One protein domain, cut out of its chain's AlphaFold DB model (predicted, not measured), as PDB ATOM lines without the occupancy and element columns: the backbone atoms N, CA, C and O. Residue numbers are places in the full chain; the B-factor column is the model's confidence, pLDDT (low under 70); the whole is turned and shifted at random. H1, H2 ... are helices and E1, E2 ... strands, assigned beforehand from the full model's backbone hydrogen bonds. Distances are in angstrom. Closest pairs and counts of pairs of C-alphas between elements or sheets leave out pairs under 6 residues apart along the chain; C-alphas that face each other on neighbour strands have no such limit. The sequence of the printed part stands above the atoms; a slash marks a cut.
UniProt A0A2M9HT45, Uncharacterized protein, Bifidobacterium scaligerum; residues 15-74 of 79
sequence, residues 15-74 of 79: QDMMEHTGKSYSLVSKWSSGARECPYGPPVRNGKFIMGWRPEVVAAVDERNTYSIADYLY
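Overview. This is residues 15 to 74 of the 79 residues of an uncharacterized protein of Bifidobacterium scaligerum (UniProt A0A2M9HT45). A small body of two short helices, H1 and H2, about perpendicular to each other, and a small hairpin, E1 and E2, near the last residues of H2, has one long helix, H3, whose residues 66 to 74 stick out as a free arm. The 60 printed residues hold three named helices and two named strands in the order H1 H2 E1 E2 H3, mostly helix, with the two-strand sheet antiparallel. The whole is only just loose, close to compact, with a radius of gyration of the C-alphas of 12.8 A and spans of 44 by 21 by 19 A.

Arrangement. Begin with H1, residues 15 to 21, which touches H2, residues 25 to 33; their closest C-alphas, those of Met 18 and Tyr 25, are 6.4 A apart, and their lines stand about perpendicular at 77 degrees. Go on to E1, residues 44 to 46, and E2, residues 49 to 52, an antiparallel hairpin at 150 degrees, where N 44 and O 52 at 2.7 A and N 46 and O 49 at 2.9 A are within hydrogen-bond range. The closest C-alphas of H2 and E2, those of Ser 32 and Ile 50, are 7.0 A apart. Last comes H3, residues 55 to 74, which is near H1 but apart from H2 and E1. In H1, H2 and H3 every O i to N i+4 pair is within hydrogen-bond range.

Along the chain. Find C-alpha 15 at (12.943, 34.035, 18.431), where H1 begins; it runs 9.9 A, and H2 12.0 A. E1 measures 6.9 A and E2 9.3 A. From C-alpha 55 at (7.536, 23.261, 12.984), H3 runs 27.4 A to C-alpha 74 at (-16.327, 32.035, 2.707).

Size, cuts and confidence. The two C-alphas farthest apart, those of Gly 47 and Tyr 74, are 44.2 A apart. Without residues 66 to 74, the body spans 30 by 21 by 18 A. The printed part has no cut and no long link. The mean pLDDT of the printed part is 84.0, and residues 67 to 74 are under 70.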
ATOM      1  N   GLN A  15      12.778  32.965  19.419       90.69
ATOM      2  CA  GLN A  15      12.943  34.035  18.431       90.69
ATOM      3  C   GLN A  15      12.198  33.701  17.139       90.69
ATOM      4  O   GLN A  15      11.393  34.513  16.695       90.69
ATOM      5  N   ASP A  16      12.342  32.474  16.634       91.56
ATOM      6  CA  ASP A  16      11.622  32.031  15.431       91.56
ATOM      7  C   ASP A  16      10.105  32.104  15.635       91.56
ATOM      8  O   ASP A  16       9.368  32.551  14.767       91.56
ATOM      9  N   MET A  17       9.619  31.736  16.825       90.62
ATOM     10  CA  MET A  17       8.205  31.885  17.174       90.62
ATOM     11  C   MET A  17       7.756  33.345  17.234       90.62
ATOM     12  O   MET A  17       6.616  33.644  16.880       90.62
ATOM     13  N   MET A  18       8.604  34.265  17.698       93.06
ATOM     14  CA  MET A  18       8.282  35.693  17.682       93.06
ATOM     15  C   MET A  18       8.177  36.220  16.255       93.06
ATOM     16  O   MET A  18       7.217  36.927  15.955       93.06
ATOM     17  N   GLU A  19       9.129  35.863  15.394       91.94
ATOM     18  CA  GLU A  19       9.143  36.258  13.984       91.94
ATOM     19  C   GLU A  19       7.946  35.671  13.235       91.94
ATOM     20  O   GLU A  19       7.232  36.397  12.548       91.94
ATOM     21  N   HIS A  20       7.657  34.388  13.456       89.81
ATOM     22  CA  HIS A  20       6.546  33.675  12.830       89.81
ATOM     23  C   HIS A  20       5.176  34.223  13.235       89.81
ATOM     24  O   HIS A  20       4.306  34.457  12.403       89.81
ATOM     25  N   THR A  21       4.969  34.453  14.533       88.38
ATOM     26  CA  THR A  21       3.655  34.858  15.064       88.38
ATOM     27  C   THR A  21       3.467  36.377  15.153       88.38
ATOM     28  O   THR A  21       2.372  36.853  15.478       88.38
ATOM     29  N   GLY A  22       4.541  37.148  14.954       90.06
ATOM     30  CA  GLY A  22       4.596  38.591  15.199       90.06
ATOM     31  C   GLY A  22       4.354  38.978  16.665       90.06
ATOM     32  O   GLY A  22       3.937  40.102  16.952       90.06
ATOM     33  N   LYS A  23       4.519  38.048  17.615       91.75
ATOM     34  CA  LYS A  23       4.237  38.284  19.039       91.75
ATOM     35  C   LYS A  23       5.486  38.684  19.815       91.75
ATOM     36  O   LYS A  23       6.603  38.288  19.513       91.75
ATOM     37  N   SER A  24       5.272  39.438  20.895       93.00
ATOM     38  CA  SER A  24       6.350  39.863  21.794       93.00
ATOM     39  C   SER A  24       7.034  38.686  22.501       93.00
ATOM     40  O   SER A  24       6.369  37.718  22.885       93.00
ATOM     41  N   TYR A  25       8.322  38.847  22.815       91.81
ATOM     42  CA  TYR A  25       9.109  37.889  23.599       91.81
ATOM     43  C   TYR A  25       8.426  37.474  24.906       91.81
ATOM     44  O   TYR A  25       8.375  36.293  25.237       91.81
ATOM     45  N   SER A  26       7.846  38.433  25.641       93.19
ATOM     46  CA  SER A  26       7.164  38.155  26.913       93.19
ATOM     47  C   SER A  26       6.018  37.155  26.747       93.19
ATOM     48  O   SER A  26       5.815  36.291  27.602       93.19
ATOM     49  N   LEU A  27       5.277  37.239  25.639       92.06
ATOM     50  CA  LEU A  27       4.181  36.320  25.364       92.06
ATOM     51  C   LEU A  27       4.700  34.919  25.028       92.06
ATOM     52  O   LEU A  27       4.256  33.948  25.637       92.06
ATOM     53  N   VAL A  28       5.675  34.827  24.122       91.38
ATOM     54  CA  VAL A  28       6.263  33.546  23.703       91.38
ATOM     55  C   VAL A  28       6.999  32.865  24.866       91.38
ATOM     56  O   VAL A  28       6.925  31.652  25.036       91.38
ATOM     57  N   SER A  29       7.626  33.634  25.756       90.06
ATOM     58  CA  SER A  29       8.248  33.121  26.983       90.06
ATOM     59  C   SER A  29       7.220  32.546  27.975       90.06
ATOM     60  O   SER A  29       7.461  31.517  28.615       90.06
ATOM     61  N   LYS A  30       6.017  33.131  28.061       91.81
ATOM     62  CA  LYS A  30       4.913  32.563  28.859       91.81
ATOM     63  C   LYS A  30       4.392  31.249  28.273       91.81
ATOM     64  O   LYS A  30       4.095  30.336  29.039       91.81
ATOM     65  N   TRP A  31       4.335  31.131  26.947       91.56
ATOM     66  CA  TRP A  31       4.035  29.864  26.267       91.56
ATOM     67  C   TRP A  31       5.097  28.805  26.552       91.56
ATOM     68  O   TRP A  31       4.781  27.667  26.883       91.56
ATOM     69  N   SER A  32       6.361  29.216  26.488       87.06
ATOM     70  CA  SER A  32       7.527  28.381  26.754       87.06
ATOM     71  C   SER A  32       7.479  27.782  28.167       87.06
ATOM     72  O   SER A  32       7.505  26.563  28.360       87.06
ATOM     73  N   SER A  33       7.316  28.642  29.175       86.81
ATOM     74  CA  SER A  33       7.263  28.261  30.594       86.81
ATOM     75  C   SER A  33       5.992  27.506  30.994       86.81
ATOM     76  O   SER A  33       6.009  26.807  32.007       86.81
ATOM     77  N   GLY A  34       4.924  27.578  30.196       83.88
ATOM     78  CA  GLY A  34       3.607  27.035  30.538       83.88
ATOM     79  C   GLY A  34       2.782  27.960  31.440       83.88
ATOM     80  O   GLY A  34       1.701  27.584  31.874       83.88
ATOM     81  N   ALA A  35       3.259  29.183  31.700       87.38
ATOM     82  CA  ALA A  35       2.500  30.211  32.413       87.38
ATOM     83  C   ALA A  35       1.276  30.698  31.617       87.38
ATOM     84  O   ALA A  35       0.362  31.298  32.181       87.38
ATOM     85  N   ARG A  36       1.266  30.474  30.298       87.00
ATOM     86  CA  ARG A  36       0.122  30.717  29.423       87.00
ATOM     87  C   ARG A  36      -0.024  29.577  28.428       87.00
ATOM     88  O   ARG A  36       0.977  29.077  27.921       87.00
ATOM     89  N   GLU A  37      -1.266  29.235  28.107       86.06
ATOM     90  CA  GLU A  37      -1.569  28.273  27.052       86.06
ATOM     91  C   GLU A  37      -1.000  28.744  25.706       86.06
ATOM     92  O   GLU A  37      -1.160  29.904  25.305       86.06
ATOM     93  N   CYS A  38      -0.278  27.840  25.049       85.88
ATOM     94  CA  CYS A  38       0.320  28.059  23.744       85.88
ATOM     95  C   CYS A  38      -0.631  27.518  22.669       85.88
ATOM     96  O   CYS A  38      -0.923  26.321  22.699       85.88
ATOM     97  N   PRO A  39      -1.069  28.335  21.693       86.06
ATOM     98  CA  PRO A  39      -1.944  27.855  20.620       86.06
ATOM     99  C   PRO A  39      -1.271  26.778  19.755       86.06
ATOM    100  O   PRO A  39      -1.948  25.933  19.183       86.06
ATOM    101  N   TYR A  40       0.064  26.767  19.727       86.88
ATOM    102  CA  TYR A  40       0.899  25.823  18.982       86.88
ATOM    103  C   TYR A  40       1.270  24.562  19.776       86.88
ATOM    104  O   TYR A  40       2.156  23.804  19.383       86.88
ATOM    105  N   GLY A  41       0.625  24.346  20.924       84.62
ATOM    106  CA  GLY A  41       0.923  23.232  21.816       84.62
ATOM    107  C   GLY A  41       2.182  23.440  22.672       84.62
ATOM    108  O   GLY A  41       2.847  24.485  22.607       84.62
ATOM    109  N   PRO A  42       2.495  22.462  23.541       86.00
ATOM    110  CA  PRO A  42       3.634  22.550  24.445       86.00
ATOM    111  C   PRO A  42       4.958  22.501  23.666       86.00
ATOM    112  O   PRO A  42       5.083  21.721  22.718       86.00
ATOM    113  N   PRO A  43       5.973  23.285  24.067       89.25
ATOM    114  CA  PRO A  43       7.291  23.180  23.463       89.25
ATOM    115  C   PRO A  43       7.928  21.825  23.787       89.25
ATOM    116  O   PRO A  43       7.711  21.239  24.852       89.25
ATOM    117  N   VAL A  44       8.796  21.363  22.895       89.25
ATOM    118  CA  VAL A  44       9.710  20.254  23.142       89.25
ATOM    119  C   VAL A  44      10.672  20.650  24.255       89.25
ATOM    120  O   VAL A  44      11.319  21.701  24.214       89.25
ATOM    121  N   ARG A  45      10.776  19.787  25.264       87.56
ATOM    122  CA  ARG A  45      11.670  19.961  26.408       87.56
ATOM    123  C   ARG A  45      12.650  18.802  26.478       87.56
ATOM    124  O   ARG A  45      12.266  17.656  26.264       87.56
ATOM    125  N   ASN A  46      13.898  19.105  26.817       85.38
ATOM    126  CA  ASN A  46      14.887  18.114  27.218       85.38
ATOM    127  C   ASN A  46      15.175  18.299  28.713       85.38
ATOM    128  O   ASN A  46      15.925  19.189  29.125       85.38
ATOM    129  N   GLY A  47      14.483  17.515  29.542       85.56
ATOM    130  CA  GLY A  47      14.464  17.715  30.989       85.56
ATOM    131  C   GLY A  47      13.863  19.074  31.362       85.56
ATOM    132  O   GLY A  47      12.692  19.340  31.095       85.56
ATOM    133  N   LYS A  48      14.667  19.941  31.991       80.56
ATOM    134  CA  LYS A  48      14.255  21.302  32.389       80.56
ATOM    135  C   LYS A  48      14.480  22.356  31.298       80.56
ATOM    136  O   LYS A  48      13.983  23.470  31.438       80.56
ATOM    137  N   PHE A  49      15.216  22.025  30.236       82.94
ATOM    138  CA  PHE A  49      15.541  22.963  29.165       82.94
ATOM    139  C   PHE A  49      14.500  22.910  28.056       82.94
ATOM    140  O   PHE A  49      14.057  21.837  27.642       82.94
ATOM    141  N   ILE A  50      14.115  24.085  27.572       85.81
ATOM    142  CA  ILE A  50      13.155  24.225  26.485       85.81
ATOM    143  C   ILE A  50      13.944  24.269  25.184       85.81
ATOM    144  O   ILE A  50      14.775  25.153  25.002       85.81
ATOM    145  N   MET A  51      13.687  23.299  24.312       87.00
ATOM    146  CA  MET A  51      14.380  23.169  23.033       87.00
ATOM    147  C   MET A  51      13.680  23.958  21.920       87.00
ATOM    148  O   MET A  51      14.344  24.403  20.993       87.00
ATOM    149  N   GLY A  52      12.361  24.155  22.013       89.31
ATOM    150  CA  GLY A  52      11.581  24.912  21.028       89.31
ATOM    151  C   GLY A  52      10.291  24.202  20.628       89.31
ATOM    152  O   GLY A  52       9.859  23.274  21.305       89.31
ATOM    153  N   TRP A  53       9.670  24.614  19.529       91.38
ATOM    154  CA  TRP A  53       8.445  24.017  18.996       91.38
ATOM    155  C   TRP A  53       8.728  23.198  17.742       91.38
ATOM    156  O   TRP A  53       9.637  23.505  16.973       91.38
ATOM    157  N   ARG A  54       7.948  22.134  17.533       90.38
ATOM    158  CA  ARG A  54       8.037  21.357  16.293       90.38
ATOM    159  C   ARG A  54       7.381  22.158  15.167       90.38
ATOM    160  O   ARG A  54       6.188  22.439  15.292       90.38
ATOM    161  N   PRO A  55       8.098  22.472  14.078       88.00
ATOM    162  CA  PRO A  55       7.536  23.261  12.984       88.00
ATOM    163  C   PRO A  55       6.323  22.578  12.337       88.00
ATOM    164  O   PRO A  55       5.373  23.252  11.970       88.00
ATOM    165  N   GLU A  56       6.292  21.243  12.294       86.56
ATOM    166  CA  GLU A  56       5.139  20.467  11.803       86.56
ATOM    167  C   GLU A  56       3.855  20.732  12.608       86.56
ATOM    168  O   GLU A  56       2.771  20.852  12.044       86.56
ATOM    169  N   VAL A  57       3.972  20.863  13.934       87.94
ATOM    170  CA  VAL A  57       2.828  21.170  14.809       87.94
ATOM    171  C   VAL A  57       2.391  22.617  14.615       87.94
ATOM    172  O   VAL A  57       1.195  22.896  14.579       87.94
ATOM    173  N   VAL A  58       3.357  23.528  14.465       87.69
ATOM    174  CA  VAL A  58       3.083  24.946  14.211       87.69
ATOM    175  C   VAL A  58       2.304  25.110  12.904       87.69
ATOM    176  O   VAL A  58       1.219  25.688  12.912       87.69
ATOM    177  N   ALA A  59       2.791  24.490  11.828       87.12
ATOM    178  CA  ALA A  59       2.154  24.507  10.516       87.12
ATOM    179  C   ALA A  59       0.744  23.902  10.542       87.12
ATOM    180  O   ALA A  59      -0.185  24.507  10.018       87.12
ATOM    181  N   ALA A  60       0.544  22.762  11.212       86.94
ATOM    182  CA  ALA A  60      -0.779  22.146  11.323       86.94
ATOM    183  C   ALA A  60      -1.796  23.049  12.050       86.94
ATOM    184  O   ALA A  60      -2.978  23.084  11.699       86.94
ATOM    185  N   VAL A  61      -1.351  23.793  13.068       87.31
ATOM    186  CA  VAL A  61      -2.196  24.767  13.774       87.31
ATOM    187  C   VAL A  61      -2.506  25.970  12.888       87.31
ATOM    188  O   VAL A  61      -3.653  26.414  12.865       87.31
ATOM    189  N   ASP A  62      -1.530  26.481  12.140       87.25
ATOM    190  CA  ASP A  62      -1.752  27.592  11.211       87.25
ATOM    191  C   ASP A  62      -2.676  27.202  10.057       87.25
ATOM    192  O   ASP A  62      -3.578  27.969   9.720       87.25
ATOM    193  N   GLU A  63      -2.531  25.998   9.500       83.06
ATOM    194  CA  GLU A  63      -3.463  25.452   8.514       83.06
ATOM    195  C   GLU A  63      -4.871  25.386   9.098       83.06
ATOM    196  O   GLU A  63      -5.801  25.948   8.523       83.06
ATOM    197  N   ARG A  64      -5.041  24.792  10.285       82.06
ATOM    198  CA  ARG A  64      -6.346  24.713  10.955       82.06
ATOM    199  C   ARG A  64      -6.955  26.094  11.216       82.06
ATOM    200  O   ARG A  64      -8.159  26.272  11.031       82.06
ATOM    201  N   ASN A  65      -6.152  27.068  11.636       77.69
ATOM    202  CA  ASN A  65      -6.609  28.439  11.862       77.69
ATOM    203  C   ASN A  65      -6.987  29.131  10.548       77.69
ATOM    204  O   ASN A  65      -7.991  29.837  10.494       77.69
ATOM    205  N   THR A  66      -6.229  28.892   9.478       72.06
ATOM    206  CA  THR A  66      -6.515  29.418   8.139       72.06
ATOM    207  C   THR A  66      -7.802  28.822   7.586       72.06
ATOM    208  O   THR A  66      -8.650  29.574   7.112       72.06
ATOM    209  N   TYR A  67      -8.008  27.508   7.722       59.34
ATOM    210  CA  TYR A  67      -9.271  26.856   7.377       59.34
ATOM    211  C   TYR A  67     -10.426  27.408   8.204       59.34
ATOM    212  O   TYR A  67     -11.468  27.691   7.639       59.34
ATOM    213  N   SER A  68     -10.246  27.670   9.501       61.53
ATOM    214  CA  SER A  68     -11.297  28.297  10.311       61.53
ATOM    215  C   SER A  68     -11.646  29.713   9.845       61.53
ATOM    216  O   SER A  68     -12.808  30.102   9.927       61.53
ATOM    217  N   ILE A  69     -10.668  30.495   9.379       60.09
ATOM    218  CA  ILE A  69     -10.902  31.837   8.832       60.09
ATOM    219  C   ILE A  69     -11.564  31.737   7.457       60.09
ATOM    220  O   ILE A  69     -12.511  32.468   7.195       60.09
ATOM    221  N   ALA A  70     -11.111  30.829   6.594       59.69
ATOM    222  CA  ALA A  70     -11.705  30.606   5.283       59.69
ATOM    223  C   ALA A  70     -13.134  30.052   5.396       59.69
ATOM    224  O   ALA A  70     -14.023  30.546   4.718       59.69
ATOM    225  N   ASP A  71     -13.387  29.116   6.308       58.41
ATOM    226  CA  ASP A  71     -14.721  28.591   6.608       58.41
ATOM    227  C   ASP A  71     -15.632  29.670   7.205       58.41
ATOM    228  O   ASP A  71     -16.820  29.708   6.890       58.41
ATOM    229  N   TYR A  72     -15.099  30.570   8.039       58.31
ATOM    230  CA  TYR A  72     -15.858  31.700   8.583       58.31
ATOM    231  C   TYR A  72     -16.155  32.775   7.524       58.31
ATOM    232  O   TYR A  72     -17.266  33.296   7.474       58.31
ATOM    233  N   LEU A  73     -15.175  33.117   6.684       59.69
ATOM    234  CA  LEU A  73     -15.279  34.193   5.692       59.69
ATOM    235  C   LEU A  73     -16.008  33.766   4.421       59.69
ATOM    236  O   LEU A  73     -16.764  34.552   3.859       59.69
ATOM    237  N   TYR A  74     -15.768  32.544   3.956       64.25
ATOM    238  CA  TYR A  74     -16.327  32.035   2.707       64.25
ATOM    239  C   TYR A  74     -17.487  31.085   2.926       64.25
ATOM    240  O   TYR A  74     -18.206  30.803   1.969       64.25
TER     241      TYR A  74